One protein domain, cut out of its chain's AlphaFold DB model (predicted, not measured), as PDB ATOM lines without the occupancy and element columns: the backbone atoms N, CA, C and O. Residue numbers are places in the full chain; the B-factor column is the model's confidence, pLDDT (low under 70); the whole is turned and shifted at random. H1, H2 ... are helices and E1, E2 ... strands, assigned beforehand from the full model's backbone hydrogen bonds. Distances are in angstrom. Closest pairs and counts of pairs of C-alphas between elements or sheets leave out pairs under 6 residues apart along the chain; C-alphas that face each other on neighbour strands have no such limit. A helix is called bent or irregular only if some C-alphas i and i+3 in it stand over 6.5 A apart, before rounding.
ATOM      1  N   PRO A 345     348.282 375.173 384.667       67.44
ATOM      2  CA  PRO A 345     347.387 374.525 383.714       67.44
ATOM      3  C   PRO A 345     345.980 374.324 384.296       67.44
ATOM      4  O   PRO A 345     345.764 374.386 385.508       67.44
ATOM      5  N   LEU A 346     345.009 374.065 383.422       72.94
ATOM      6  CA  LEU A 346     343.647 373.689 383.806       72.94
ATOM      7  C   LEU A 346     343.637 372.297 384.450       72.94
ATOM      8  O   LEU A 346     344.309 371.392 383.956       72.94
ATOM      9  N   ASN A 347     342.836 372.096 385.498       65.56
ATOM     10  CA  ASN A 347     342.594 370.762 386.052       65.56
ATOM     11  C   ASN A 347     341.144 370.585 386.531       65.56
ATOM     12  O   ASN A 347     340.356 371.529 386.534       65.56
ATOM     13  N   LYS A 348     340.761 369.365 386.932       65.94
ATOM     14  CA  LYS A 348     339.398 369.092 387.434       65.94
ATOM     15  C   LYS A 348     339.024 369.902 388.681       65.94
ATOM     16  O   LYS A 348     337.847 370.188 388.870       65.94
ATOM     17  N   ALA A 349     339.998 370.251 389.522       68.00
ATOM     18  CA  ALA A 349     339.771 371.036 390.735       68.00
ATOM     19  C   ALA A 349     339.616 372.542 390.446       68.00
ATOM     20  O   ALA A 349     338.962 373.252 391.202       68.00
ATOM     21  N   SER A 350     340.197 373.035 389.349       70.00
ATOM     22  CA  SER A 350     340.178 374.434 388.936       70.00
ATOM     23  C   SER A 350     340.094 374.532 387.403       70.00
ATOM     24  O   SER A 350     341.111 374.423 386.708       70.00
ATOM     25  N   PRO A 351     338.885 374.749 386.850       69.38
ATOM     26  CA  PRO A 351     338.655 374.845 385.408       69.38
ATOM     27  C   PRO A 351     339.024 376.224 384.832       69.38
ATOM     28  O   PRO A 351     338.580 376.575 383.741       69.38
ATOM     29  N   VAL A 352     339.805 377.026 385.560       72.00
ATOM     30  CA  VAL A 352     340.216 378.377 385.166       72.00
ATOM     31  C   VAL A 352     341.740 378.425 385.114       72.00
ATOM     32  O   VAL A 352     342.413 377.861 385.975       72.00
ATOM     33  N   VAL A 353     342.292 379.077 384.087       75.12
ATOM     34  CA  VAL A 353     343.738 379.309 383.994       75.12
ATOM     35  C   VAL A 353     344.131 380.308 385.076       75.12
ATOM     36  O   VAL A 353     343.640 381.437 385.081       75.12
ATOM     37  N   THR A 354     345.034 379.908 385.967       76.25
ATOM     38  CA  THR A 354     345.573 380.804 386.995       76.25
ATOM     39  C   THR A 354     346.902 381.373 386.520       76.25
ATOM     40  O   THR A 354     347.833 380.624 386.221       76.25
ATOM     41  N   ILE A 355     346.991 382.701 386.469       81.69
ATOM     42  CA  ILE A 355     348.232 383.425 386.187       81.69
ATOM     43  C   ILE A 355     348.711 384.035 387.498       81.69
ATOM     44  O   ILE A 355     348.060 384.920 388.050       81.69
ATOM     45  N   VAL A 356     349.855 383.570 387.989       82.56
ATOM     46  CA  VAL A 356     350.486 384.137 389.184       82.56
ATOM     47  C   VAL A 356     351.424 385.256 388.737       82.56
ATOM     48  O   VAL A 356     352.449 384.990 388.107       82.56
ATOM     49  N   ASN A 357     351.054 386.508 389.019       80.19
ATOM     50  CA  ASN A 357     351.796 387.697 388.590       80.19
ATOM     51  C   ASN A 357     353.115 387.838 389.369       80.19
ATOM     52  O   ASN A 357     353.116 388.152 390.558       80.19
ATOM     53  N   GLY A 358     354.239 387.623 388.683       73.19
ATOM     54  CA  GLY A 358     355.578 387.704 389.262       73.19
ATOM     55  C   GLY A 358     356.156 389.113 389.332       73.19
ATOM     56  O   GLY A 358     356.970 389.373 390.212       73.19
ATOM     57  N   THR A 359     355.749 390.034 388.452       79.94
ATOM     58  CA  THR A 359     356.354 391.381 388.386       79.94
ATOM     59  C   THR A 359     355.818 392.333 389.448       79.94
ATOM     60  O   THR A 359     356.511 393.278 389.810       79.94
ATOM     61  N   ASN A 360     354.610 392.098 389.972       83.75
ATOM     62  CA  ASN A 360     354.004 392.983 390.975       83.75
ATOM     63  C   ASN A 360     354.870 393.116 392.241       83.75
ATOM     64  O   ASN A 360     354.976 394.196 392.812       83.75
ATOM     65  N   VAL A 361     355.519 392.023 392.661       87.50
ATOM     66  CA  VAL A 361     356.419 392.017 393.824       87.50
ATOM     67  C   VAL A 361     357.607 392.951 393.589       87.50
ATOM     68  O   VAL A 361     357.874 393.819 394.414       87.50
ATOM     69  N   ASP A 362     358.289 392.813 392.453       87.50
ATOM     70  CA  ASP A 362     359.477 393.615 392.153       87.50
ATOM     71  C   ASP A 362     359.111 395.099 391.926       87.50
ATOM     72  O   ASP A 362     359.766 395.976 392.472       87.50
ATOM     73  N   GLN A 363     357.984 395.394 391.263       86.94
ATOM     74  CA  GLN A 363     357.500 396.772 391.069       86.94
ATOM     75  C   GLN A 363     357.168 397.496 392.378       86.94
ATOM     76  O   GLN A 363     357.461 398.684 392.522       86.94
ATOM     77  N   LEU A 364     356.528 396.804 393.327       90.19
ATOM     78  CA  LEU A 364     356.223 397.385 394.634       90.19
ATOM     79  C   LEU A 364     357.500 397.649 395.435       90.19
ATOM     80  O   LEU A 364     357.564 398.659 396.130       90.19
ATOM     81  N   TYR A 365     358.512 396.783 395.319       91.00
ATOM     82  CA  TYR A 365     359.819 397.026 395.931       91.00
ATOM     83  C   TYR A 365     360.504 398.253 395.325       91.00
ATOM     84  O   TYR A 365     360.838 399.175 396.063       91.00
ATOM     85  N   ASP A 366     360.651 398.289 393.997       90.38
ATOM     86  CA  ASP A 366     361.339 399.378 393.294       90.38
ATOM     87  C   ASP A 366     360.678 400.728 393.600       90.38
ATOM     88  O   ASP A 366     361.355 401.727 393.833       90.38
ATOM     89  N   LYS A 367     359.341 400.755 393.671       91.44
ATOM     90  CA  LYS A 367     358.583 401.945 394.063       91.44
ATOM     91  C   LYS A 367     358.799 402.319 395.532       91.44
ATOM     92  O   LYS A 367     359.003 403.491 395.826       91.44
ATOM     93  N   ALA A 368     358.755 401.352 396.449       91.38
ATOM     94  CA  ALA A 368     358.986 401.606 397.870       91.38
ATOM     95  C   ALA A 368     360.393 402.162 398.132       91.38
ATOM     96  O   ALA A 368     360.548 403.057 398.959       91.38
ATOM     97  N   GLU A 369     361.399 401.643 397.425       92.06
ATOM     98  CA  GLU A 369     362.787 402.093 397.518       92.06
ATOM     99  C   GLU A 369     362.977 403.478 396.883       92.06
ATOM    100  O   GLU A 369     363.588 404.350 397.502       92.06
ATOM    101  N   ALA A 370     362.415 403.713 395.692       92.50
ATOM    102  CA  ALA A 370     362.531 404.992 394.989       92.50
ATOM    103  C   ALA A 370     361.818 406.144 395.717       92.50
ATOM    104  O   ALA A 370     362.376 407.237 395.830       92.50
ATOM    105  N   ASP A 371     360.608 405.895 396.224       93.12
ATOM    106  CA  ASP A 371     359.781 406.906 396.893       93.12
ATOM    107  C   ASP A 371     360.057 406.977 398.411       93.12
ATOM    108  O   ASP A 371     359.561 407.879 399.091       93.12
ATOM    109  N   ASN A 372     360.856 406.043 398.948       89.94
ATOM    110  CA  ASN A 372     361.101 405.840 400.379       89.94
ATOM    111  C   ASN A 372     359.794 405.799 401.205       89.94
ATOM    112  O   ASN A 372     359.654 406.480 402.224       89.94
ATOM    113  N   ASP A 373     358.819 405.017 400.729       89.25
ATOM    114  CA  ASP A 373     357.453 404.957 401.264       89.25
ATOM    115  C   ASP A 373     357.208 403.654 402.048       89.25
ATOM    116  O   ASP A 373     357.063 402.564 401.482       89.25
ATOM    117  N   ASP A 374     357.093 403.772 403.374       88.75
ATOM    118  CA  ASP A 374     356.834 402.650 404.284       88.75
ATOM    119  C   ASP A 374     355.457 401.992 404.070       88.75
ATOM    120  O   ASP A 374     355.251 400.820 404.403       88.75
ATOM    121  N   SER A 375     354.475 402.708 403.518       87.75
ATOM    122  CA  SER A 375     353.197 402.109 403.133       87.75
ATOM    123  C   SER A 375     353.358 401.194 401.923       87.75
ATOM    124  O   SER A 375     352.792 400.099 401.922       87.75
ATOM    125  N   VAL A 376     354.133 401.609 400.919       89.00
ATOM    126  CA  VAL A 376     354.417 400.789 399.732       89.00
ATOM    127  C   VAL A 376     355.337 399.620 400.100       89.00
ATOM    128  O   VAL A 376     355.109 398.498 399.648       89.00
ATOM    129  N   ALA A 377     356.288 399.819 401.019       88.88
ATOM    130  CA  ALA A 377     357.126 398.750 401.565       88.88
ATOM    131  C   ALA A 377     356.289 397.636 402.225       88.88
ATOM    132  O   ALA A 377     356.533 396.449 402.002       88.88
ATOM    133  N   ARG A 378     355.245 397.993 402.986       88.62
ATOM    134  CA  ARG A 378     354.301 397.016 403.560       88.62
ATOM    135  C   ARG A 378     353.497 396.280 402.489       88.62
ATOM    136  O   ARG A 378     353.311 395.067 402.606       88.62
ATOM    137  N   GLN A 379     353.070 396.973 401.431       90.38
ATOM    138  CA  GLN A 379     352.394 396.344 400.288       90.38
ATOM    139  C   GLN A 379     353.305 395.343 399.569       90.38
ATOM    140  O   GLN A 379     352.848 394.260 399.215       90.38
ATOM    141  N   PHE A 380     354.595 395.655 399.412       91.56
ATOM    142  CA  PHE A 380     355.593 394.729 398.872       91.56
ATOM    143  C   PHE A 380     355.703 393.438 399.702       91.56
ATOM    144  O   PHE A 380     355.616 392.338 399.152       91.56
ATOM    145  N   ILE A 381     355.841 393.543 401.030       90.31
ATOM    146  CA  ILE A 381     355.955 392.358 401.900       90.31
ATOM    147  C   ILE A 381     354.658 391.529 401.846       90.31
ATOM    148  O   ILE A 381     354.708 390.299 401.749       90.31
ATOM    149  N   ALA A 382     353.493 392.187 401.838       89.44
ATOM    150  CA  ALA A 382     352.207 391.516 401.656       89.44
ATOM    151  C   ALA A 382     352.108 390.821 400.285       89.44
ATOM    152  O   ALA A 382     351.613 389.697 400.204       89.44
ATOM    153  N   ALA A 383     352.634 391.431 399.219       90.69
ATOM    154  CA  ALA A 383     352.664 390.834 397.887       90.69
ATOM    155  C   ALA A 383     353.529 389.564 397.835       90.69
ATOM    156  O   ALA A 383     353.129 388.599 397.188       90.69
ATOM    157  N   ILE A 384     354.658 389.502 398.558       91.62
ATOM    158  CA  ILE A 384     355.457 388.263 398.685       91.62
ATOM    159  C   ILE A 384     354.654 387.151 399.362       91.62
ATOM    160  O   ILE A 384     354.715 385.992 398.930       91.62
ATOM    161  N   ARG A 385     353.901 387.486 400.418       90.88
ATOM    162  CA  ARG A 385     353.019 386.526 401.095       90.88
ATOM    163  C   ARG A 385     351.971 385.991 400.127       90.88
ATOM    164  O   ARG A 385     351.915 384.780 399.945       90.88
ATOM    165  N   VAL A 386     351.216 386.877 399.476       90.00
ATOM    166  CA  VAL A 386     350.171 386.501 398.508       90.00
ATOM    167  C   VAL A 386     350.756 385.654 397.381       90.00
ATOM    168  O   VAL A 386     350.241 384.583 397.097       90.00
ATOM    169  N   TYR A 387     351.898 386.048 396.816       91.00
ATOM    170  CA  TYR A 387     352.564 385.275 395.770       91.00
ATOM    171  C   TYR A 387     352.943 383.858 396.236       91.00
ATOM    172  O   TYR A 387     352.781 382.877 395.506       91.00
ATOM    173  N   SER A 388     353.455 383.733 397.464       91.75
ATOM    174  CA  SER A 388     353.810 382.436 398.052       91.75
ATOM    175  C   SER A 388     352.571 381.573 398.297       91.75
ATOM    176  O   SER A 388     352.592 380.376 398.010       91.75
ATOM    177  N   GLU A 389     351.491 382.177 398.800       91.81
ATOM    178  CA  GLU A 389     350.193 381.527 398.982       91.81
ATOM    179  C   GLU A 389     349.627 381.050 397.644       91.81
ATOM    180  O   GLU A 389     349.278 379.880 397.534       91.81
ATOM    181  N   ASP A 390     349.605 381.895 396.616       89.81
ATOM    182  CA  ASP A 390     349.057 381.572 395.299       89.81
ATOM    183  C   ASP A 390     349.760 380.368 394.666       89.81
ATOM    184  O   ASP A 390     349.094 379.453 394.178       89.81
ATOM    185  N   LEU A 391     351.096 380.301 394.725       90.56
ATOM    186  CA  LEU A 391     351.829 379.132 394.226       90.56
ATOM    187  C   LEU A 391     351.538 377.869 395.043       90.56
ATOM    188  O   LEU A 391     351.355 376.799 394.462       90.56
ATOM    189  N   LEU A 392     351.489 377.968 396.374       92.19
ATOM    190  CA  LEU A 392     351.164 376.835 397.246       92.19
ATOM    191  C   LEU A 392     349.735 376.333 397.008       92.19
ATOM    192  O   LEU A 392     349.525 375.127 396.882       92.19
ATOM    193  N   LYS A 393     348.773 377.248 396.868       89.81
ATOM    194  CA  LYS A 393     347.383 376.951 396.511       89.81
ATOM    195  C   LYS A 393     347.311 376.278 395.154       89.81
ATOM    196  O   LYS A 393     346.682 375.233 395.039       89.81
ATOM    197  N   CYS A 394     348.015 376.799 394.149       87.81
ATOM    198  CA  CYS A 394     348.080 376.170 392.831       87.81
ATOM    199  C   CYS A 394     348.611 374.732 392.902       87.81
ATOM    200  O   CYS A 394     348.061 373.859 392.237       87.81
ATOM    201  N   MET A 395     349.631 374.470 393.727       88.38
ATOM    202  CA  MET A 395     350.176 373.121 393.901       88.38
ATOM    203  C   MET A 395     349.247 372.189 394.692       88.38
ATOM    204  O   MET A 395     349.197 371.000 394.420       88.38
ATOM    205  N   MET A 396     348.506 372.681 395.684       89.25
ATOM    206  CA  MET A 396     347.712 371.818 396.576       89.25
ATOM    207  C   MET A 396     346.211 371.812 396.264       89.25
ATOM    208  O   MET A 396     345.469 371.075 396.899       89.25
ATOM    209  N   ARG A 397     345.739 372.576 395.268       83.62
ATOM    210  CA  ARG A 397     344.306 372.737 394.931       83.62
ATOM    211  C   ARG A 397     343.539 371.434 394.689       83.62
ATOM    212  O   ARG A 397     342.321 371.424 394.813       83.62
ATOM    213  N   ALA A 398     344.226 370.356 394.309       79.94
ATOM    214  CA  ALA A 398     343.612 369.049 394.081       79.94
ATOM    215  C   ALA A 398     343.384 368.241 395.375       79.94
ATOM    216  O   ALA A 398     342.649 367.259 395.347       79.94
ATOM    217  N   GLU A 399     343.993 368.645 396.492       84.44
ATOM    218  CA  GLU A 399     343.975 367.892 397.751       84.44
ATOM    219  C   GLU A 399     342.736 368.202 398.607       84.44
ATOM    220  O   GLU A 399     342.238 367.329 399.315       84.44
ATOM    221  N   SER A 400     342.218 369.436 398.553       81.62
ATOM    222  CA  SER A 400     341.001 369.852 399.264       81.62
ATOM    223  C   SER A 400     340.434 371.157 398.697       81.62
ATOM    224  O   SER A 400     341.179 372.033 398.258       81.62
ATOM    225  N   THR A 401     339.110 371.324 398.765       80.44
ATOM    226  CA  THR A 401     338.427 372.580 398.413       80.44
ATOM    227  C   THR A 401     338.769 373.724 399.368       80.44
ATOM    228  O   THR A 401     338.706 374.882 398.973       80.44
ATOM    229  N   GLU A 402     339.170 373.416 400.605       86.25
ATOM    230  CA  GLU A 402     339.522 374.416 401.627       86.25
ATOM    231  C   GLU A 402     340.849 375.129 401.330       86.25
ATOM    232  O   GLU A 402     341.095 376.213 401.852       86.25
ATOM    233  N   ILE A 403     341.702 374.558 400.465       87.56
ATOM    234  CA  ILE A 403     343.021 375.114 400.119       87.56
ATOM    235  C   ILE A 403     342.919 376.554 399.601       87.56
ATOM    236  O   ILE A 403     343.792 377.370 399.897       87.56
ATOM    237  N   ALA A 404     341.860 376.886 398.856       83.56
ATOM    238  CA  ALA A 404     341.667 378.222 398.291       83.56
ATOM    239  C   ALA A 404     341.625 379.324 399.369       83.56
ATOM    240  O   ALA A 404     342.178 380.411 399.165       83.56
ATOM    241  N   ASP A 405     341.062 379.004 400.536       86.62
ATOM    242  CA  ASP A 405     340.842 379.933 401.648       86.62
ATOM    243  C   ASP A 405     341.953 379.876 402.710       86.62
ATOM    244  O   ASP A 405     341.968 380.663 403.658       86.62
ATOM    245  N   MET A 406     342.918 378.964 402.564       91.12
ATOM    246  CA  MET A 406     344.008 378.811 403.525       91.12
ATOM    247  C   MET A 406     345.003 379.978 403.470       91.12
ATOM    248  O   MET A 406     345.417 380.438 402.403       91.12
ATOM    249  N   SER A 407     345.434 380.411 404.656       90.88
ATOM    250  CA  SER A 407     346.548 381.348 404.840       90.88
ATOM    251  C   SER A 407     347.901 380.661 404.633       90.88
ATOM    252  O   SER A 407     347.992 379.435 404.689       90.88
ATOM    253  N   LEU A 408     348.981 381.433 404.491       90.50
ATOM    254  CA  LEU A 408     350.343 380.899 404.393       90.50
ATOM    255  C   LEU A 408     350.714 379.947 405.542       90.50
ATOM    256  O   LEU A 408     351.371 378.932 405.302       90.50
ATOM    257  N   ASP A 409     350.271 380.234 406.771       89.19
ATOM    258  CA  ASP A 409     350.505 379.364 407.929       89.19
ATOM    259  C   ASP A 409     349.763 378.024 407.806       89.19
ATOM    260  O   ASP A 409     350.324 376.952 408.043       89.19
ATOM    261  N   SER A 410     348.511 378.067 407.359       91.81
ATOM    262  CA  SER A 410     347.714 376.866 407.110       91.81
ATOM    263  C   SER A 410     348.298 376.043 405.953       91.81
ATOM    264  O   SER A 410     348.478 374.835 406.088       91.81
ATOM    265  N   LEU A 411     348.699 376.701 404.859       93.81
ATOM    266  CA  LEU A 411     349.286 376.066 403.674       93.81
ATOM    267  C   LEU A 411     350.627 375.386 403.980       93.81
ATOM    268  O   LEU A 411     350.861 374.270 403.519       93.81
ATOM    269  N   ARG A 412     351.516 376.009 404.770       92.62
ATOM    270  CA  ARG A 412     352.799 375.372 405.133       92.62
ATOM    271  C   ARG A 412     352.598 374.130 406.007       92.62
ATOM    272  O   ARG A 412     353.330 373.153 405.843       92.62
ATOM    273  N   ASN A 413     351.608 374.149 406.901       93.44
ATOM    274  CA  ASN A 413     351.266 373.003 407.745       93.44
ATOM    275  C   ASN A 413     350.644 371.869 406.922       93.44
ATOM    276  O   ASN A 413     351.014 370.708 407.104       93.44
ATOM    277  N   GLU A 414     349.779 372.203 405.967       95.19
ATOM    278  CA  GLU A 414     349.188 371.220 405.061       95.19
ATOM    279  C   GLU A 414     350.238 370.585 404.138       95.19
ATOM    280  O   GLU A 414     350.306 369.361 404.018       95.19
ATOM    281  N   LEU A 415     351.162 371.382 403.591       94.94
ATOM    282  CA  LEU A 415     352.288 370.864 402.812       94.94
ATOM    283  C   LEU A 415     353.157 369.892 403.631       94.94
ATOM    284  O   LEU A 415     353.595 368.854 403.124       94.94
ATOM    285  N   LYS A 416     353.401 370.206 404.911       94.69
ATOM    286  CA  LYS A 416     354.118 369.314 405.831       94.69
ATOM    287  C   LYS A 416     353.362 367.997 406.029       94.69
ATOM    288  O   LYS A 416     353.985 366.939 405.930       94.69
ATOM    289  N   ARG A 417     352.042 368.053 406.244       95.50
ATOM    290  CA  ARG A 417     351.177 366.872 406.397       95.50
ATOM    291  C   ARG A 417     351.228 365.971 405.161       95.50
ATOM    292  O   ARG A 417     351.478 364.775 405.299       95.50
ATOM    293  N   LEU A 418     351.053 366.535 403.962       93.31
ATOM    294  CA  LEU A 418     351.110 365.798 402.689       93.31
ATOM    295  C   LEU A 418     352.452 365.085 402.504       93.31
ATOM    296  O   LEU A 418     352.509 363.925 402.086       93.31
ATOM    297  N   ARG A 419     353.545 365.757 402.874       92.88
ATOM    298  CA  ARG A 419     354.888 365.180 402.826       92.88
ATOM    299  C   ARG A 419     355.066 364.026 403.816       92.88
ATOM    300  O   ARG A 419     355.626 362.999 403.437       92.88
ATOM    301  N   GLU A 420     354.653 364.194 405.070       92.44
ATOM    302  CA  GLU A 420     354.748 363.155 406.111       92.44
ATOM    303  C   GLU A 420     353.882 361.932 405.782       92.44
ATOM    304  O   GLU A 420     354.274 360.803 406.064       92.44
ATOM    305  N   ALA A 421     352.762 362.145 405.089       92.88
ATOM    306  CA  ALA A 421     351.913 361.091 404.541       92.88
ATOM    307  C   ALA A 421     352.462 360.451 403.245       92.88
ATOM    308  O   ALA A 421     351.807 359.589 402.666       92.88
ATOM    309  N   HIS A 422     353.650 360.853 402.780       88.69
ATOM    310  CA  HIS A 422     354.285 360.364 401.552       88.69
ATOM    311  C   HIS A 422     353.448 360.541 400.267       88.69
ATOM    312  O   HIS A 422     353.662 359.819 399.290       88.69
ATOM    313  N   VAL A 423     352.564 361.543 400.222       85.94
ATOM    314  CA  VAL A 423     351.753 361.867 399.036       85.94
ATOM    315  C   VAL A 423     352.652 362.407 397.918       85.94
ATOM    316  O   VAL A 423     353.484 363.291 398.141       85.94
ATOM    317  N   ALA A 424     352.527 361.871 396.700       82.31
ATOM    318  CA  ALA A 424     353.263 362.364 395.534       82.31
ATOM    319  C   ALA A 424     352.573 363.612 394.942       82.31
ATOM    320  O   ALA A 424     351.348 363.625 394.875       82.31
ATOM    321  N   PRO A 425     353.320 364.645 394.497       87.50
ATOM    322  CA  PRO A 425     354.781 364.739 394.419       87.50
ATOM    323  C   PRO A 425     355.431 365.345 395.678       87.50
ATOM    324  O   PRO A 425     356.651 365.529 395.702       87.50
ATOM    325  N   PHE A 426     354.650 365.664 396.714       91.44
ATOM    326  CA  PHE A 426     355.091 366.361 397.933       91.44
ATOM    327  C   PHE A 426     356.103 365.577 398.777       91.44
ATOM    328  O   PHE A 426     356.836 366.146 399.584       91.44
ATOM    329  N   ASN A 427     356.203 364.270 398.563       87.31
ATOM    330  CA  ASN A 427     357.209 363.403 399.168       87.31
ATOM    331  C   ASN A 427     358.647 363.634 398.647       87.31
ATOM    332  O   ASN A 427     359.599 363.124 399.245       87.31
ATOM    333  N   ARG A 428     358.837 364.396 397.561       87.50
ATOM    334  CA  ARG A 428     360.156 364.649 396.953       87.50
ATOM    335  C   ARG A 428     361.033 365.592 397.783       87.50
ATOM    336  O   ARG A 428     360.559 366.422 398.558       87.50
ATOM    337  N   GLN A 429     362.346 365.511 397.555       89.44
ATOM    338  CA  GLN A 429     363.357 366.286 398.286       89.44
ATOM    339  C   GLN A 429     363.153 367.809 398.185       89.44
ATOM    340  O   GLN A 429     363.305 368.506 399.184       89.44
ATOM    341  N   VAL A 430     362.725 368.324 397.030       92.12
ATOM    342  CA  VAL A 430     362.462 369.765 396.839       92.12
ATOM    343  C   VAL A 430     361.410 370.286 397.828       92.12
ATOM    344  O   VAL A 430     361.587 371.345 398.428       92.12
ATOM    345  N   PHE A 431     360.355 369.509 398.093       93.75
ATOM    346  CA  PHE A 431     359.324 369.881 399.065       93.75
ATOM    347  C   PHE A 431     359.795 369.740 400.514       93.75
ATOM    348  O   PHE A 431     359.372 370.516 401.365       93.75
ATOM    349  N   LYS A 432     360.728 368.821 400.811       91.81
ATOM    350  CA  LYS A 432     361.396 368.775 402.126       91.81
ATOM    351  C   LYS A 432     362.104 370.095 402.425       91.81
ATOM    352  O   LYS A 432     361.987 370.620 403.528       91.81
ATOM    353  N   GLU A 433     362.837 370.611 401.447       91.50
ATOM    354  CA  GLU A 433     363.581 371.861 401.587       91.50
ATOM    355  C   GLU A 433     362.662 373.079 401.667       91.50
ATOM    356  O   GLU A 433     362.923 373.981 402.461       91.50
ATOM    357  N   LEU A 434     361.573 373.089 400.890       94.75
ATOM    358  CA  LEU A 434     360.572 374.149 400.953       94.75
ATOM    359  C   LEU A 434     359.866 374.178 402.318       94.75
ATOM    360  O   LEU A 434     359.786 375.234 402.937       94.75
ATOM    361  N   VAL A 435     359.427 373.027 402.838       92.94
ATOM    362  CA  VAL A 435     358.816 372.930 404.178       92.94
ATOM    363  C   VAL A 435     359.782 373.409 405.259       92.94
ATOM    364  O   VAL A 435     359.391 374.176 406.140       92.94
ATOM    365  N   ALA A 436     361.053 372.999 405.182       90.62
ATOM    366  CA  ALA A 436     362.072 373.456 406.119       90.62
ATOM    367  C   ALA A 436     362.200 374.985 406.095       90.62
ATOM    368  O   ALA A 436     362.222 375.599 407.157       90.62
ATOM    369  N   MET A 437     362.207 375.605 404.912       91.38
ATOM    370  CA  MET A 437     362.262 377.061 404.763       91.38
ATOM    371  C   MET A 437     361.031 377.766 405.351       91.38
ATOM    372  O   MET A 437     361.189 378.751 406.067       91.38
ATOM    373  N   LEU A 438     359.826 377.244 405.117       90.50
ATOM    374  CA  LEU A 438     358.577 377.886 405.541       90.50
ATOM    375  C   LEU A 438     358.298 377.781 407.052       90.50
ATOM    376  O   LEU A 438     357.626 378.657 407.593       90.50
ATOM    377  N   ILE A 439     358.761 376.725 407.736       84.00
ATOM    378  CA  ILE A 439     358.386 376.430 409.139       84.00
ATOM    379  C   ILE A 439     359.480 376.798 410.158       84.00
ATOM    380  O   ILE A 439     359.166 377.023 411.325       84.00
ATOM    381  N   GLY A 440     360.750 376.907 409.759       70.25
ATOM    382  CA  GLY A 440     361.803 377.286 410.718       70.25
ATOM    383  C   GLY A 440     363.161 377.678 410.138       70.25
ATOM    384  O   GLY A 440     363.913 378.396 410.784       70.25
ATOM    385  N   GLY A 441     363.479 377.258 408.916       75.69
ATOM    386  CA  GLY A 441     364.735 377.577 408.236       75.69
ATOM    387  C   GLY A 441     364.798 378.992 407.657       75.69
ATOM    388  O   GLY A 441     365.893 379.508 407.474       75.69
ATOM    389  N   GLY A 442     363.653 379.630 407.390       79.12
ATOM    390  CA  GLY A 442     363.567 380.989 406.840       79.12
ATOM    391  C   GLY A 442     363.721 382.125 407.861       79.12
ATOM    392  O   GLY A 442     363.598 383.287 407.488       79.12
ATOM    393  N   GLY A 443     363.965 381.809 409.138       86.50
ATOM    394  CA  GLY A 443     364.361 382.789 410.150       86.50
ATOM    395  C   GLY A 443     363.347 383.911 410.419       86.50
ATOM    396  O   GLY A 443     362.133 383.704 410.427       86.50
ATOM    397  N   LYS A 444     363.875 385.109 410.698       87.81
ATOM    398  CA  LYS A 444     363.099 386.305 411.061       87.81
ATOM    399  C   LYS A 444     362.298 386.824 409.866       87.81
ATOM    400  O   LYS A 444     361.168 387.275 410.026       87.81
ATOM    401  N   GLU A 445     362.880 386.735 408.682       90.31
ATOM    402  CA  GLU A 445     362.354 387.218 407.414       90.31
ATOM    403  C   GLU A 445     361.048 386.499 407.058       90.31
ATOM    404  O   GLU A 445     360.040 387.140 406.760       90.31
ATOM    405  N   MET A 446     361.017 385.168 407.192       89.75
ATOM    406  CA  MET A 446     359.806 384.377 406.955       89.75
ATOM    407  C   MET A 446     358.687 384.683 407.963       89.75
ATOM    408  O   MET A 446     357.512 384.714 407.592       89.75
ATOM    409  N   ASN A 447     359.037 384.949 409.227       86.25
ATOM    410  CA  ASN A 447     358.061 385.343 410.247       86.25
ATOM    411  C   ASN A 447     357.433 386.704 409.921       86.25
ATOM    412  O   ASN A 447     356.213 386.837 409.992       86.25
ATOM    413  N   ILE A 448     358.241 387.679 409.485       87.19
ATOM    414  CA  ILE A 448     357.753 388.992 409.034       87.19
ATOM    415  C   ILE A 448     356.776 388.832 407.864       87.19
ATOM    416  O   ILE A 448     355.697 389.420 407.899       87.19
ATOM    417  N   ILE A 449     357.113 388.008 406.863       88.56
ATOM    418  CA  ILE A 449     356.227 387.739 405.719       88.56
ATOM    419  C   ILE A 449     354.885 387.173 406.201       88.56
ATOM    420  O   ILE A 449     353.840 387.652 405.767       88.56
ATOM    421  N   ASN A 450     354.889 386.203 407.120       83.19
ATOM    422  CA  ASN A 450     353.666 385.559 407.609       83.19
ATOM    423  C   ASN A 450     352.784 386.489 408.467       83.19
ATOM    424  O   ASN A 450     351.559 386.450 408.361       83.19
ATOM    425  N   GLU A 451     353.382 387.352 409.293       78.38
ATOM    426  CA  GLU A 451     352.670 388.223 410.245       78.38
ATOM    427  C   GLU A 451     352.047 389.486 409.625       78.38
ATOM    428  O   GLU A 451     351.316 390.205 410.311       78.38
ATOM    429  N   THR A 452     352.264 389.746 408.331       66.25
ATOM    430  CA  THR A 452     351.780 390.954 407.625       66.25
ATOM    431  C   THR A 452     350.272 391.214 407.721       66.25
ATOM    432  O   THR A 452     349.848 392.352 407.568       66.25
ATOM    433  N   HIS A 453     349.457 390.197 408.004       61.56
ATOM    434  CA  HIS A 453     347.998 390.309 408.115       61.56
ATOM    435  C   HIS A 453     347.476 390.522 409.547       61.56
ATOM    436  O   HIS A 453     346.275 390.700 409.737       61.56
ATOM    437  N   HIS A 454     348.349 390.481 410.560       53.25
ATOM    438  CA  HIS A 454     347.945 390.527 411.969       53.25
ATOM    439  C   HIS A 454     348.211 391.861 412.668       53.25
ATOM    440  O   HIS A 454     347.747 392.044 413.794       53.25
ATOM    441  N   LYS A 455     348.943 392.795 412.048       51.91
ATOM    442  CA  LYS A 455     349.267 394.088 412.662       51.91
ATOM    443  C   LYS A 455     349.395 395.173 411.595       51.91
ATOM    444  O   LYS A 455     350.229 395.041 410.704       51.91
ATOM    445  N   ASP A 456     348.684 396.289 411.773       51.50
ATOM    446  CA  ASP A 456     349.122 397.613 411.301       51.50
ATOM    447  C   ASP A 456     350.393 397.996 412.076       51.50
ATOM    448  O   ASP A 456     350.416 398.868 412.941       51.50
ATOM    449  N   ASN A 457     351.460 397.232 411.856       53.31
ATOM    450  CA  ASN A 457     352.726 397.447 412.516       53.31
ATOM    451  C   ASN A 457     353.402 398.605 411.780       53.31
ATOM    452  O   ASN A 457     354.075 398.396 410.771       53.31
ATOM    453  N   GLU A 458     353.273 399.817 412.321       57.12
ATOM    454  CA  GLU A 458     354.037 401.021 411.927       57.12
ATOM    455  C   GLU A 458     355.570 400.828 412.022       57.12
ATOM    456  O   GLU A 458     356.346 401.729 411.738       57.12
ATOM    457  N   THR A 459     356.024 399.641 412.435       65.75
ATOM    458  CA  THR A 459     357.422 399.230 412.592       65.75
ATOM    459  C   THR A 459     358.007 398.519 411.366       65.75
ATOM    460  O   THR A 459     359.203 398.226 411.358       65.75
ATOM    461  N   LEU A 460     357.192 398.214 410.348       75.69
ATOM    462  CA  LEU A 460     357.642 397.645 409.075       75.69
ATOM    463  C   LEU A 460     357.786 398.763 408.037       75.69
ATOM    464  O   LEU A 460     356.781 399.299 407.575       75.69
ATOM    465  N   GLY A 461     359.026 399.084 407.674       83.31
ATOM    466  CA  GLY A 461     359.351 400.111 406.687       83.31
ATOM    467  C   GLY A 461     360.312 399.628 405.604       83.31
ATOM    468  O   GLY A 461     360.604 398.431 405.483       83.31
ATOM    469  N   VAL A 462     360.834 400.571 404.820       86.69
ATOM    470  CA  VAL A 462     361.733 400.304 403.680       86.69
ATOM    471  C   VAL A 462     362.962 399.480 404.095       86.69
ATOM    472  O   VAL A 462     363.361 398.561 403.384       86.69
ATOM    473  N   ALA A 463     363.518 399.711 405.290       87.12
ATOM    474  CA  ALA A 463     364.670 398.954 405.791       87.12
ATOM    475  C   ALA A 463     364.391 397.444 405.917       87.12
ATOM    476  O   ALA A 463     365.214 396.625 405.513       87.12
ATOM    477  N   GLN A 464     363.218 397.058 406.433       88.19
ATOM    478  CA  GLN A 464     362.825 395.650 406.490       88.19
ATOM    479  C   GLN A 464     362.525 395.106 405.091       88.19
ATOM    480  O   GLN A 464     362.855 393.955 404.814       88.19
ATOM    481  N   ALA A 465     361.951 395.915 404.196       89.69
ATOM    482  CA  ALA A 465     361.717 395.507 402.814       89.69
ATOM    483  C   ALA A 465     363.021 395.141 402.082       89.69
ATOM    484  O   ALA A 465     363.029 394.147 401.363       89.69
ATOM    485  N   VAL A 466     364.135 395.848 402.318       91.88
ATOM    486  CA  VAL A 466     365.460 395.511 401.749       91.88
ATOM    487  C   VAL A 466     365.928 394.115 402.183       91.88
ATOM    488  O   VAL A 466     366.352 393.305 401.352       91.88
ATOM    489  N   ASP A 467     365.826 393.797 403.476       91.25
ATOM    490  CA  ASP A 467     366.213 392.480 403.997       91.25
ATOM    491  C   ASP A 467     365.298 391.371 403.448       91.25
ATOM    492  O   ASP A 467     365.776 390.322 403.000       91.25
ATOM    493  N   ILE A 468     363.986 391.628 403.399       92.31
ATOM    494  CA  ILE A 468     363.000 390.711 402.818       92.31
ATOM    495  C   ILE A 468     363.245 390.499 401.322       92.31
ATOM    496  O   ILE A 468     363.176 389.362 400.862       92.31
ATOM    497  N   LYS A 469     363.582 391.543 400.562       93.62
ATOM    498  CA  LYS A 469     363.910 391.450 399.133       93.62
ATOM    499  C   LYS A 469     365.136 390.573 398.903       93.62
ATOM    500  O   LYS A 469     365.100 389.668 398.068       93.62
ATOM    501  N   ARG A 470     366.188 390.747 399.709       93.44
ATOM    502  CA  ARG A 470     367.378 389.885 399.652       93.44
ATOM    503  C   ARG A 470     367.043 388.423 399.955       93.44
ATOM    504  O   ARG A 470     367.564 387.534 399.278       93.44
ATOM    505  N   PHE A 471     366.203 388.163 400.956       93.81
ATOM    506  CA  PHE A 471     365.739 386.813 401.286       93.81
ATOM    507  C   PHE A 471     364.866 386.214 400.171       93.81
ATOM    508  O   PHE A 471     365.063 385.061 399.775       93.81
ATOM    509  N   TRP A 472     363.949 387.007 399.621       92.88
ATOM    510  CA  TRP A 472     363.078 386.645 398.508       92.88
ATOM    511  C   TRP A 472     363.879 386.201 397.285       92.88
ATOM    512  O   TRP A 472     363.710 385.071 396.826       92.88
ATOM    513  N   ASP A 473     364.800 387.041 396.807       90.69
ATOM    514  CA  ASP A 473     365.539 386.795 395.567       90.69
ATOM    515  C   ASP A 473     366.488 385.602 395.663       90.69
ATOM    516  O   ASP A 473     366.580 384.814 394.719       90.69
ATOM    517  N   ASN A 474     367.177 385.459 396.799       91.50
ATOM    518  CA  ASN A 474     368.262 384.490 396.948       91.50
ATOM    519  C   ASN A 474     367.822 383.155 397.557       91.50
ATOM    520  O   ASN A 474     368.541 382.166 397.421       91.50
ATOM    521  N   GLN A 475     366.682 383.108 398.256       92.00
ATOM    522  CA  GLN A 475     366.279 381.923 399.017       92.00
ATOM    523  C   GLN A 475     364.849 381.470 398.714       92.00
ATOM    524  O   GLN A 475     364.664 380.359 398.208       92.00
ATOM    525  N   LEU A 476     363.843 382.305 398.997       92.50
ATOM    526  CA  LEU A 476     362.440 381.882 398.949       92.50
ATOM    527  C   LEU A 476     361.927 381.677 397.518       92.50
ATOM    528  O   LEU A 476     361.402 380.604 397.206       92.50
ATOM    529  N   ARG A 477     362.127 382.658 396.627       90.44
ATOM    530  CA  ARG A 477     361.671 382.589 395.229       90.44
ATOM    531  C   ARG A 477     362.262 381.387 394.482       90.44
ATOM    532  O   ARG A 477     361.473 380.636 393.905       90.44
ATOM    533  N   PRO A 478     363.588 381.117 394.523       89.69
ATOM    534  CA  PRO A 478     364.159 379.947 393.858       89.69
ATOM    535  C   PRO A 478     363.557 378.619 394.331       89.69
ATOM    536  O   PRO A 478     363.231 377.774 393.497       89.69
ATOM    537  N   LYS A 479     363.357 378.433 395.647       91.38
ATOM    538  CA  LYS A 479     362.786 377.187 396.187       91.38
ATOM    539  C   LYS A 479     361.311 377.015 395.833       91.38
ATOM    540  O   LYS A 479     360.913 375.912 395.460       91.38
ATOM    541  N   LEU A 480     360.513 378.084 395.904       91.44
ATOM    542  CA  LEU A 480     359.109 378.059 395.482       91.44
ATOM    543  C   LEU A 480     358.976 377.728 393.996       91.44
ATOM    544  O   LEU A 480     358.210 376.840 393.635       91.44
ATOM    545  N   HIS A 481     359.750 378.393 393.134       88.88
ATOM    546  CA  HIS A 481     359.724 378.147 391.689       88.88
ATOM    547  C   HIS A 481     360.193 376.733 391.343       88.88
ATOM    548  O   HIS A 481     359.613 376.093 390.469       88.88
ATOM    549  N   GLN A 482     361.207 376.212 392.043       87.88
ATOM    550  CA  GLN A 482     361.658 374.831 391.866       87.88
ATOM    551  C   GLN A 482     360.568 373.828 392.270       87.88
ATOM    552  O   GLN A 482     360.313 372.879 391.531       87.88
ATOM    553  N   ALA A 483     359.901 374.039 393.408       90.50
ATOM    554  CA  ALA A 483     358.794 373.193 393.849       90.50
ATOM    555  C   ALA A 483     357.607 373.251 392.879       90.50
ATOM    556  O   ALA A 483     357.096 372.206 392.477       90.50
ATOM    557  N   PHE A 484     357.233 374.454 392.438       87.62
ATOM    558  CA  PHE A 484     356.172 374.668 391.456       87.62
ATOM    559  C   PHE A 484     356.478 373.974 390.129       87.62
ATOM    560  O   PHE A 484     355.617 373.297 389.580       87.62
ATOM    561  N   HIS A 485     357.720 374.053 389.648       82.69
ATOM    562  CA  HIS A 485     358.151 373.343 388.446       82.69
ATOM    563  C   HIS A 485     358.017 371.819 388.591       82.69
ATOM    564  O   HIS A 485     357.469 371.161 387.707       82.69
ATOM    565  N   VAL A 486     358.462 371.260 389.722       83.94
ATOM    566  CA  VAL A 486     358.337 369.821 390.012       83.94
ATOM    567  C   VAL A 486     356.868 369.395 390.091       83.94
ATOM    568  O   VAL A 486     356.520 368.327 389.581       83.94
ATOM    569  N   TYR A 487     356.013 370.213 390.710       84.62
ATOM    570  CA  TYR A 487     354.575 369.967 390.773       84.62
ATOM    571  C   TYR A 487     353.928 370.019 389.389       84.62
ATOM    572  O   TYR A 487     353.287 369.052 388.999       84.62
ATOM    573  N   ALA A 488     354.131 371.098 388.630       77.81
ATOM    574  CA  ALA A 488     353.538 371.282 387.307       77.81
ATOM    575  C   ALA A 488     353.920 370.137 386.358       77.81
ATOM    576  O   ALA A 488     353.084 369.617 385.624       77.81
ATOM    577  N   GLN A 489     355.173 369.672 386.428       74.44
ATOM    578  CA  GLN A 489     355.589 368.466 385.719       74.44
ATOM    579  C   GLN A 489     354.822 367.240 386.208       74.44
ATOM    580  O   GLN A 489     354.284 366.507 385.392       74.44
ATOM    581  N   PHE A 490     354.761 366.992 387.519       77.25
ATOM    582  CA  PHE A 490     353.992 365.866 388.055       77.25
ATOM    583  C   PHE A 490     352.526 365.878 387.622       77.25
ATOM    584  O   PHE A 490     352.034 364.843 387.177       77.25
ATOM    585  N   GLU A 491     351.857 367.025 387.705       74.62
ATOM    586  CA  GLU A 491     350.470 367.202 387.284       74.62
ATOM    587  C   GLU A 491     350.305 366.893 385.790       74.62
ATOM    588  O   GLU A 491     349.400 366.147 385.427       74.62
ATOM    589  N   ALA A 492     351.231 367.337 384.934       68.50
ATOM    590  CA  ALA A 492     351.205 367.007 383.507       68.50
ATOM    591  C   ALA A 492     351.268 365.488 383.230       68.50
ATOM    592  O   ALA A 492     350.681 365.016 382.253       68.50
ATOM    593  N   PHE A 493     351.950 364.710 384.083       65.38
ATOM    594  CA  PHE A 493     352.089 363.253 383.925       65.38
ATOM    595  C   PHE A 493     351.029 362.426 384.662       65.38
ATOM    596  O   PHE A 493     350.684 361.333 384.210       65.38
ATOM    597  N   SER A 494     350.548 362.906 385.807       66.25
ATOM    598  CA  SER A 494     349.748 362.115 386.756       66.25
ATOM    599  C   SER A 494     348.390 362.742 387.103       66.25
ATOM    600  O   SER A 494     347.533 362.037 387.632       66.25
ATOM    601  N   GLY A 495     348.185 364.036 386.829       60.62
ATOM    602  CA  GLY A 495     346.973 364.796 387.171       60.62
ATOM    603  C   GLY A 495     345.809 364.574 386.202       60.62
ATOM    604  O   GLY A 495     345.968 363.901 385.197       60.62
ATOM    605  N   GLU A 496     344.622 365.125 386.478       55.56
ATOM    606  CA  GLU A 496     343.467 365.066 385.564       55.56
ATOM    607  C   GLU A 496     342.969 366.475 385.165       55.56
ATOM    608  O   GLU A 496     342.640 367.264 386.056       55.56
ATOM    609  N   PRO A 497     342.842 366.793 383.858       52.03
ATOM    610  CA  PRO A 497     343.038 365.900 382.717       52.03
ATOM    611  C   PRO A 497     344.520 365.565 382.517       52.03
ATOM    612  O   PRO A 497     345.380 366.440 382.541       52.03
ATOM    613  N   ARG A 498     344.811 364.273 382.329       59.62
ATOM    614  CA  ARG A 498     346.161 363.824 381.976       59.62
ATOM    615  C   ARG A 498     346.467 364.365 380.590       59.62
ATOM    616  O   ARG A 498     345.595 364.342 379.723       59.62
ATOM    617  N   MET A 499     347.721 364.734 380.346       52.69
ATOM    618  CA  MET A 499     348.171 365.033 378.984       52.69
ATOM    619  C   MET A 499     348.049 363.811 378.047       52.69
ATOM    620  O   MET A 499     348.138 363.966 376.834       52.69
ATOM    621  N   PHE A 500     347.854 362.595 378.581       60.50
ATOM    622  CA  PHE A 500     347.769 361.350 377.812       60.50
ATOM    623  C   PHE A 500     346.930 360.265 378.514       60.50
ATOM    624  O   PHE A 500     346.882 360.162 379.742       60.50
TER     625      PHE A 500
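Overview. This is residues 345 to 500 of the 788 residues of an uncharacterized protein of Bradyrhizobium sp. CCBAU 51753 (UniProt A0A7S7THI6). The printed part is an elongated helical bundle of H1, H2, H4, H5 and the arms H7a and H7b, with the long H2 in its middle and H1 folded back beside one end of it. H7a and H7b run along H2, the hairpin of H4 and H5 packs on H2 and H7b, and H6 crosses H2. There are 156 residues, mostly helix by class, with E1 and then H1 to H7 along the chain. It is compact, with a radius of gyration of the C-alphas of 16.1 A and spans of 51 by 30 by 26 A.

Along the chain. E1, residues 354 to 357, begins at C-alpha 354 (345.573, 380.804, 386.995). H1 is residues 359 to 371, and H2, residues 374 to 396, is 33.1 A long. H3 is 401 to 405, H4 408 to 420, H5 429 to 441, H6 443 to 451. H3 and H5 are only just irregular: C-alphas 401 and 404 are 6.51 A apart, C-alphas 438 and 441 6.7 A. H7, residues 462 to 494, was assigned as one helix by its hydrogen bonds but is bent, with C-alphas 474 and 477 7.1 A apart; its arms are H7a, 462 to 474, and H7b, 477 to 494, ending at C-alpha 494 (349.748, 362.115, 386.756).

Arrangement. H2 is the hub. Its residues 374 to 384 alone touch H1 in a hairpin, opposite ways at a shallow 11 degrees, closest C-alphas Ala 368 and Val 376, 5.0 A. H6 is about perpendicular to H2, at 90 degrees. Every O i to N i+4 pair is within hydrogen-bond range in H1, H2, H4 and H7b; H5 and H7a have 8 of 9, H6 4 of 5, H3 0 of 1 but 1 of 2 O i to N i+3 pairs.

Size, cuts and confidence. The farthest C-alphas, Glu 458 and Phe 500, are 52.7 A apart. The printed part has no cut and no long link. pLDDT is under 70 in 22 residues, among them 452 to 459 and 492 to 500.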